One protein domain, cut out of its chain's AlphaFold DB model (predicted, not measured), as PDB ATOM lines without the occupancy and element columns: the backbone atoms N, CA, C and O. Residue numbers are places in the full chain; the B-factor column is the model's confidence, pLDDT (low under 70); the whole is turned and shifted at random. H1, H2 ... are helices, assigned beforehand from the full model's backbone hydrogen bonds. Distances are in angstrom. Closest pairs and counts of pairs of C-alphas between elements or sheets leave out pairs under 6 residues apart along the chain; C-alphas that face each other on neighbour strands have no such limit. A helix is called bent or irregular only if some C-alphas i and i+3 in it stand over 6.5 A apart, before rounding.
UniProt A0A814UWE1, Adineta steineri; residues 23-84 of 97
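This is residues 23 to 84 of the 97 residues of a protein of Adineta steineri (UniProt A0A814UWE1). A loose, open frame of helices: the long helix H2 makes one side, H1 meets one end of it at a corner, and the short H3 packs beside its other end. From H3 the chain runs away from H2 as an arm through the short H4, with H5 at the far end, and residues 71 to 77 of this arm stick out. The printed part has 62 residues with five named helices, H1 to H5 in that order along the chain, and no named strand; the class is all helix. The whole is loose, with a radius of gyration of the C-alphas of 14.6 A, and the C-alphas span 39 by 27 by 17 A along the three main axes.

The longest helix is H2, residues 36 to 51; it is irregular, with C-alphas 37 and 40 lying 7.1 A apart, and its line is a rough one. With residues 36 to 39 alone it touches H1, residues 23 to 31; the closest C-alphas are those of Ala 29 and Ala 36, 6.4 A apart. The lines of H1 and H2 stand about perpendicular, at 74 degrees. With residues 47 to 51 alone H2 touches H3, residues 57 to 61; the closest C-alphas are those of Arg 47 and Leu 59, 6.0 A apart. H4, residues 68 to 71, is close to H5, residues 75 to 82, but not clearly touching it; their closest C-alphas, of Ile 69 and Tyr 75, are 6.7 A apart. H4 and H5 touch no helix, and H1 and H3 are apart. In H1, H3 and H5 every O i to N i+4 pair is within hydrogen-bond range, and in H2 10 of 12 are; H4 is too short for such a pair, but its one O i to N i+3 pair is within range.

H2 has 16 residues and measures 23.1 A from C-alpha 36 at (154.568, 189.497, 76.599) to C-alpha 51 at (162.437, 198.260, 96.525). H1 has 9 residues and measures 11.7 A, beginning with C-alpha 23 at (150.333, 181.432, 85.168). H3 has 5 residues and H4 has 4. H5 has 8 residues and measures 10.4 A, ending with C-alpha 82 at (132.191, 184.502, 95.042).

The two C-alphas farthest apart are those of Lys 52 and Asn 84, 40.8 A. The printed part, residues 23 to 84, has no cut. The links H1 to H2, H2 to H3 and H4 to H5 are tight, the link H3 to H4 is short, and no link is long. Residues 71 to 77 stand free, of which 75 to 77 belong to H5. The mean pLDDT of the printed part is 90.9, and no printed residue is under 70.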
ATOM      1  N   ASN A  23     151.656 180.944  84.785       88.19
ATOM      2  CA  ASN A  23     150.333 181.432  85.168       88.19
ATOM      3  C   ASN A  23     150.302 182.961  85.249       88.19
ATOM      4  O   ASN A  23     149.307 183.569  84.868       88.19
ATOM      5  N   VAL A  24     151.393 183.587  85.705       89.19
ATOM      6  CA  VAL A  24     151.539 185.049  85.739       89.19
ATOM      7  C   VAL A  24     151.609 185.584  84.315       89.19
ATOM      8  O   VAL A  24     150.856 186.490  83.975       89.19
ATOM      9  N   GLU A  25     152.431 184.994  83.444       89.25
ATOM     10  CA  GLU A  25     152.497 185.408  82.032       89.25
ATOM     11  C   GLU A  25     151.129 185.310  81.351       89.25
ATOM     12  O   GLU A  25     150.679 186.261  80.712       89.25
ATOM     13  N   THR A  26     150.435 184.189  81.555       89.50
ATOM     14  CA  THR A  26     149.094 183.941  81.010       89.50
ATOM     15  C   THR A  26     148.070 184.932  81.558       89.50
ATOM     16  O   THR A  26     147.264 185.472  80.802       89.50
ATOM     17  N   PHE A  27     148.094 185.201  82.866       90.06
ATOM     18  CA  PHE A  27     147.202 186.170  83.495       90.06
ATOM     19  C   PHE A  27     147.413 187.567  82.907       90.06
ATOM     20  O   PHE A  27     146.465 188.186  82.429       90.06
ATOM     21  N   PHE A  28     148.655 188.050  82.867       90.94
ATOM     22  CA  PHE A  28     148.939 189.379  82.338       90.94
ATOM     23  C   PHE A  28     148.627 189.485  80.841       90.94
ATOM     24  O   PHE A  28     148.076 190.499  80.422       90.94
ATOM     25  N   ALA A  29     148.885 188.448  80.043       88.44
ATOM     26  CA  ALA A  29     148.541 188.446  78.622       88.44
ATOM     27  C   ALA A  29     147.023 188.501  78.366       88.44
ATOM     28  O   ALA A  29     146.589 189.140  77.410       88.44
ATOM     29  N   ASN A  30     146.218 187.843  79.207       90.25
ATOM     30  CA  ASN A  30     144.765 187.762  79.023       90.25
ATOM     31  C   ASN A  30     143.998 188.933  79.649       90.25
ATOM     32  O   ASN A  30     142.953 189.323  79.134       90.25
ATOM     33  N   TYR A  31     144.491 189.474  80.764       89.69
ATOM     34  CA  TYR A  31     143.775 190.472  81.565       89.69
ATOM     35  C   TYR A  31     144.386 191.872  81.493       89.69
ATOM     36  O   TYR A  31     143.808 192.822  82.020       89.69
ATOM     37  N   THR A  32     145.534 192.036  80.830       87.00
ATOM     38  CA  THR A  32     146.163 193.346  80.630       87.00
ATOM     39  C   THR A  32     146.507 193.569  79.165       87.00
ATOM     40  O   THR A  32     146.606 192.639  78.374       87.00
ATOM     41  N   SER A  33     146.733 194.827  78.792       87.25
ATOM     42  CA  SER A  33     147.206 195.185  77.452       87.25
ATOM     43  C   SER A  33     148.737 195.194  77.340       87.25
ATOM     44  O   SER A  33     149.270 195.829  76.433       87.25
ATOM     45  N   ILE A  34     149.460 194.551  78.268       86.88
ATOM     46  CA  ILE A  34     150.928 194.514  78.270       86.88
ATOM     47  C   ILE A  34     151.398 193.384  77.342       86.88
ATOM     48  O   ILE A  34     151.119 192.216  77.612       86.88
ATOM     49  N   PRO A  35     152.142 193.685  76.261       85.56
ATOM     50  CA  PRO A  35     152.726 192.655  75.410       85.56
ATOM     51  C   PRO A  35     153.707 191.776  76.187       85.56
ATOM     52  O   PRO A  35     154.493 192.287  76.982       85.56
ATOM     53  N   ALA A  36     153.725 190.472  75.896       83.94
ATOM     54  CA  ALA A  36     154.568 189.497  76.599       83.94
ATOM     55  C   ALA A  36     156.058 189.893  76.639       83.94
ATOM     56  O   ALA A  36     156.693 189.786  77.684       83.94
ATOM     57  N   LEU A  37     156.593 190.444  75.540       88.06
ATOM     58  CA  LEU A  37     157.977 190.938  75.482       88.06
ATOM     59  C   LEU A  37     158.273 192.084  76.462       88.06
ATOM     60  O   LEU A  37     159.419 192.247  76.858       88.06
ATOM     61  N   MET A  38     157.267 192.873  76.847       91.75
ATOM     62  CA  MET A  38     157.421 194.000  77.778       91.75
ATOM     63  C   MET A  38     157.038 193.648  79.218       91.75
ATOM     64  O   MET A  38     157.232 194.468  80.115       91.75
ATOM     65  N   LEU A  39     156.499 192.449  79.468       92.00
ATOM     66  CA  LEU A  39     156.005 192.064  80.790       92.00
ATOM     67  C   LEU A  39     157.124 192.072  81.836       92.00
ATOM     68  O   LEU A  39     156.965 192.675  82.896       92.00
ATOM     69  N   ARG A  40     158.269 191.453  81.530       93.56
ATOM     70  CA  ARG A  40     159.420 191.407  82.446       93.56
ATOM     71  C   ARG A  40     159.902 192.809  82.806       93.56
ATOM     72  O   ARG A  40     160.016 193.117  83.988       93.56
ATOM     73  N   ASP A  41     160.123 193.662  81.813       95.06
ATOM     74  CA  ASP A  41     160.585 195.036  82.036       95.06
ATOM     75  C   ASP A  41     159.592 195.834  82.881       95.06
ATOM     76  O   ASP A  41     159.984 196.568  83.794       95.06
ATOM     77  N   HIS A  42     158.295 195.646  82.632       94.12
ATOM     78  CA  HIS A  42     157.241 196.270  83.416       94.12
ATOM     79  C   HIS A  42     157.280 195.828  84.888       94.12
ATOM     80  O   HIS A  42     157.297 196.677  85.784       94.12
ATOM     81  N   LEU A  43     157.331 194.517  85.147       93.62
ATOM     82  CA  LEU A  43     157.378 193.951  86.499       93.62
ATOM     83  C   LEU A  43     158.649 194.370  87.247       93.62
ATOM     84  O   LEU A  43     158.571 194.780  88.408       93.62
ATOM     85  N   THR A  44     159.801 194.367  86.572       95.19
ATOM     86  CA  THR A  44     161.065 194.881  87.115       95.19
ATOM     87  C   THR A  44     160.926 196.351  87.494       95.19
ATOM     88  O   THR A  44     161.233 196.724  88.622       95.19
ATOM     89  N   ALA A  45     160.391 197.194  86.607       95.75
ATOM     90  CA  ALA A  45     160.215 198.614  86.893       95.75
ATOM     91  C   ALA A  45     159.284 198.866  88.093       95.75
ATOM     92  O   ALA A  45     159.512 199.805  88.857       95.75
ATOM     93  N   VAL A  46     158.235 198.053  88.273       93.81
ATOM     94  CA  VAL A  46     157.360 198.100  89.457       93.81
ATOM     95  C   VAL A  46     158.131 197.695  90.716       93.81
ATOM     96  O   VAL A  46     158.116 198.459  91.686       93.81
ATOM     97  N   ARG A  47     158.853 196.560  90.686       94.50
ATOM     98  CA  ARG A  47     159.705 196.103  91.796       94.50
ATOM     99  C   ARG A  47     160.676 197.197  92.216       94.50
ATOM    100  O   ARG A  47     160.708 197.533  93.393       94.50
ATOM    101  N   GLU A  48     161.424 197.782  91.283       95.12
ATOM    102  CA  GLU A  48     162.462 198.772  91.602       95.12
ATOM    103  C   GLU A  48     161.902 200.024  92.275       95.12
ATOM    104  O   GLU A  48     162.539 200.603  93.153       95.12
ATOM    105  N   ARG A  49     160.691 200.459  91.906       95.50
ATOM    106  CA  ARG A  49     160.043 201.591  92.585       95.50
ATOM    107  C   ARG A  49     159.700 201.264  94.038       95.50
ATOM    108  O   ARG A  49     159.883 202.124  94.899       95.50
ATOM    109  N   ALA A  50     159.227 200.047  94.310       93.06
ATOM    110  CA  ALA A  50     158.917 199.595  95.664       93.06
ATOM    111  C   ALA A  50     160.193 199.336  96.487       93.06
ATOM    112  O   ALA A  50     160.305 199.817  97.615       93.06
ATOM    113  N   TRP A  51     161.180 198.663  95.890       93.56
ATOM    114  CA  TRP A  51     162.437 198.260  96.525       93.56
ATOM    115  C   TRP A  51     163.242 199.444  97.066       93.56
ATOM    116  O   TRP A  51     163.799 199.367  98.154       93.56
ATOM    117  N   LYS A  52     163.220 200.592  96.371       93.69
ATOM    118  CA  LYS A  52     163.857 201.842  96.834       93.69
ATOM    119  C   LYS A  52     163.465 202.254  98.254       93.69
ATOM    120  O   LYS A  52     164.259 202.900  98.929       93.69
ATOM    121  N   ASN A  53     162.244 201.927  98.672       92.56
ATOM    122  CA  ASN A  53     161.705 202.306  99.976       92.56
ATOM    123  C   ASN A  53     161.570 201.102 100.921       92.56
ATOM    124  O   ASN A  53     161.677 201.268 102.134       92.56
ATOM    125  N   PHE A  54     161.347 199.899 100.378       87.94
ATOM    126  CA  PHE A  54     161.047 198.694 101.146       87.94
ATOM    127  C   PHE A  54     161.804 197.479 100.601       87.94
ATOM    128  O   PHE A  54     161.508 196.981  99.519       87.94
ATOM    129  N   ASN A  55     162.730 196.933 101.390       89.56
ATOM    130  CA  ASN A  55     163.545 195.771 101.008       89.56
ATOM    131  C   ASN A  55     162.899 194.440 101.442       89.56
ATOM    132  O   ASN A  55     163.539 193.597 102.077       89.56
ATOM    133  N   PHE A  56     161.604 194.254 101.164       90.38
ATOM    134  CA  PHE A  56     160.892 193.034 101.557       90.38
ATOM    135  C   PHE A  56     161.252 191.850 100.649       90.38
ATOM    136  O   PHE A  56     161.176 191.991  99.431       90.38
ATOM    137  N   PRO A  57     161.560 190.652 101.184       90.31
ATOM    138  CA  PRO A  57     161.977 189.508 100.368       90.31
ATOM    139  C   PRO A  57     161.032 189.145  99.216       90.31
ATOM    140  O   PRO A  57     161.491 188.781  98.139       90.31
ATOM    141  N   CYS A  58     159.723 189.290  99.406       89.12
ATOM    142  CA  CYS A  58     158.719 189.059  98.366       89.12
ATOM    143  C   CYS A  58     158.852 190.014  97.169       89.12
ATOM    144  O   CYS A  58     158.583 189.596  96.050       89.12
ATOM    145  N   LEU A  59     159.329 191.250  97.358       91.81
ATOM    146  CA  LEU A  59     159.647 192.161  96.254       91.81
ATOM    147  C   LEU A  59     160.901 191.692  95.512       91.81
ATOM    148  O   LEU A  59     160.900 191.622  94.289       91.81
ATOM    149  N   GLY A  60     161.950 191.317  96.244       92.38
ATOM    150  CA  GLY A  60     163.230 190.892  95.670       92.38
ATOM    151  C   GLY A  60     163.136 189.579  94.891       92.38
ATOM    152  O   GLY A  60     163.857 189.388  93.917       92.38
ATOM    153  N   ARG A  61     162.210 188.703  95.293       91.88
ATOM    154  CA  ARG A  61     161.978 187.379  94.695       91.88
ATOM    155  C   ARG A  61     160.759 187.302  93.781       91.88
ATOM    156  O   ARG A  61     160.525 186.248  93.211       91.88
ATOM    157  N   TRP A  62     159.985 188.383  93.664       92.62
ATOM    158  CA  TRP A  62     158.689 188.417  92.966       92.62
ATOM    159  C   TRP A  62     157.595 187.507  93.540       92.62
ATOM    160  O   TRP A  62     156.582 187.288  92.884       92.62
ATOM    161  N   SER A  63     157.717 187.054  94.787       88.62
ATOM    162  CA  SER A  63     156.680 186.220  95.410       88.62
ATOM    163  C   SER A  63     155.333 186.929  95.597       88.62
ATOM    164  O   SER A  63     154.329 186.260  95.780       88.62
ATOM    165  N   PHE A  64     155.272 188.262  95.476       87.44
ATOM    166  CA  PHE A  64     153.998 189.002  95.432       87.44
ATOM    167  C   PHE A  64     153.180 188.755  94.147       87.44
ATOM    168  O   PHE A  64     152.036 189.185  94.056       87.44
ATOM    169  N   LEU A  65     153.777 188.128  93.126       90.81
ATOM    170  CA  LEU A  65     153.095 187.725  91.891       90.81
ATOM    171  C   LEU A  65     152.547 186.293  91.971       90.81
ATOM    172  O   LEU A  65     151.909 185.831  91.028       90.81
ATOM    173  N   GLU A  66     152.833 185.559  93.045       86.94
ATOM    174  CA  GLU A  66     152.381 184.181  93.202       86.94
ATOM    175  C   GLU A  66     150.900 184.146  93.601       86.94
ATOM    176  O   GLU A  66     150.490 184.782  94.562       86.94
ATOM    177  N   PHE A  67     150.091 183.343  92.903       87.19
ATOM    178  CA  PHE A  67     148.674 183.147  93.231       87.19
ATOM    179  C   PHE A  67     148.494 182.153  94.393       87.19
ATOM    180  O   PHE A  67     147.903 181.082  94.237       87.19
ATOM    181  N   ALA A  68     149.048 182.475  95.564       84.25
ATOM    182  CA  ALA A  68     149.133 181.560  96.704       84.25
ATOM    183  C   ALA A  68     147.757 181.092  97.209       84.25
ATOM    184  O   ALA A  68     147.609 179.935  97.603       84.25
ATOM    185  N   ILE A  69     146.730 181.946  97.128       85.69
ATOM    186  CA  ILE A  69     145.365 181.611  97.562       85.69
ATOM    187  C   ILE A  69     144.783 180.390  96.835       85.69
ATOM    188  O   ILE A  69     144.021 179.635  97.434       85.69
ATOM    189  N   GLN A  70     145.190 180.139  95.584       87.81
ATOM    190  CA  GLN A  70     144.733 178.987  94.795       87.81
ATOM    191  C   GLN A  70     145.188 177.647  95.380       87.81
ATOM    192  O   GLN A  70     144.604 176.609  95.087       87.81
ATOM    193  N   GLN A  71     146.231 177.658  96.213       88.94
ATOM    194  CA  GLN A  71     146.758 176.468  96.881       88.94
ATOM    195  C   GLN A  71     146.010 176.156  98.185       88.94
ATOM    196  O   GLN A  71     146.254 175.124  98.811       88.94
ATOM    197  N   SER A  72     145.110 177.044  98.618       90.38
ATOM    198  CA  SER A  72     144.310 176.840  99.819       90.38
ATOM    199  C   SER A  72     143.321 175.684  99.623       90.38
ATOM    200  O   SER A  72     142.615 175.657  98.614       90.38
ATOM    201  N   PRO A  73     143.172 174.762 100.595       95.12
ATOM    202  CA  PRO A  73     142.215 173.656 100.491       95.12
ATOM    203  C   PRO A  73     140.752 174.121 100.414       95.12
ATOM    204  O   PRO A  73     139.890 173.345 100.016       95.12
ATOM    205  N   ILE A  74     140.472 175.377 100.784       92.75
ATOM    206  CA  ILE A  74     139.138 175.991 100.721       92.75
ATOM    207  C   ILE A  74     138.951 176.905  99.500       92.75
ATOM    208  O   ILE A  74     137.935 177.588  99.404       92.75
ATOM    209  N   TYR A  75     139.916 176.955  98.572       92.31
ATOM    210  CA  TYR A  75     139.860 177.866  97.425       92.31
ATOM    211  C   TYR A  75     138.608 177.656  96.566       92.31
ATOM    212  O   TYR A  75     137.924 178.628  96.253       92.31
ATOM    213  N   GLU A  76     138.264 176.406  96.241       94.75
ATOM    214  CA  GLU A  76     137.077 176.102  95.427       94.75
ATOM    215  C   GLU A  76     135.778 176.531  96.121       94.75
ATOM    216  O   GLU A  76     134.916 177.144  95.496       94.75
ATOM    217  N   GLU A  77     135.668 176.314  97.434       93.62
ATOM    218  CA  GLU A  77     134.508 176.760  98.214       93.62
ATOM    219  C   GLU A  77     134.375 178.292  98.198       93.62
ATOM    220  O   GLU A  77     133.278 178.832  98.027       93.62
ATOM    221  N   ILE A  78     135.494 179.010  98.354       92.06
ATOM    222  CA  ILE A  78     135.518 180.474  98.259       92.06
ATOM    223  C   ILE A  78     135.097 180.907  96.853       92.06
ATOM    224  O   ILE A  78     134.240 181.779  96.717       92.06
ATOM    225  N   LEU A  79     135.657 180.294  95.810       93.25
ATOM    226  CA  LEU A  79     135.384 180.640  94.420       93.25
ATOM    227  C   LEU A  79     133.910 180.429  94.054       93.25
ATOM    228  O   LEU A  79     133.314 181.283  93.400       93.25
ATOM    229  N   GLU A  80     133.306 179.322  94.483       93.94
ATOM    230  CA  GLU A  80     131.876 179.058  94.301       93.94
ATOM    231  C   GLU A  80     131.015 180.110  94.995       93.94
ATOM    232  O   GLU A  80     130.085 180.644  94.389       93.94
ATOM    233  N   LYS A  81     131.358 180.476  96.236       92.56
ATOM    234  CA  LYS A  81     130.657 181.536  96.968       92.56
ATOM    235  C   LYS A  81     130.756 182.878  96.250       92.56
ATOM    236  O   LYS A  81     129.737 183.549  96.125       92.56
ATOM    237  N   CYS A  82     131.932 183.231  95.729       92.81
ATOM    238  CA  CYS A  82     132.191 184.502  95.042       92.81
ATOM    239  C   CYS A  82     131.427 184.679  93.727       92.81
ATOM    240  O   CYS A  82     131.297 185.803  93.254       92.81
ATOM    241  N   LYS A  83     130.936 183.596  93.115       92.19
ATOM    242  CA  LYS A  83     130.129 183.674  91.886       92.19
ATOM    243  C   LYS A  83     128.699 184.167  92.138       92.19
ATOM    244  O   LYS A  83     128.001 184.461  91.173       92.19
ATOM    245  N   ASN A  84     128.257 184.245  93.394       92.06
ATOM    246  CA  ASN A  84     126.954 184.806  93.749       92.06
ATOM    247  C   ASN A  84     127.024 186.338  93.803       92.06
ATOM    248  O   ASN A  84     127.990 186.889  94.329       92.06
TER     249      ASN A  84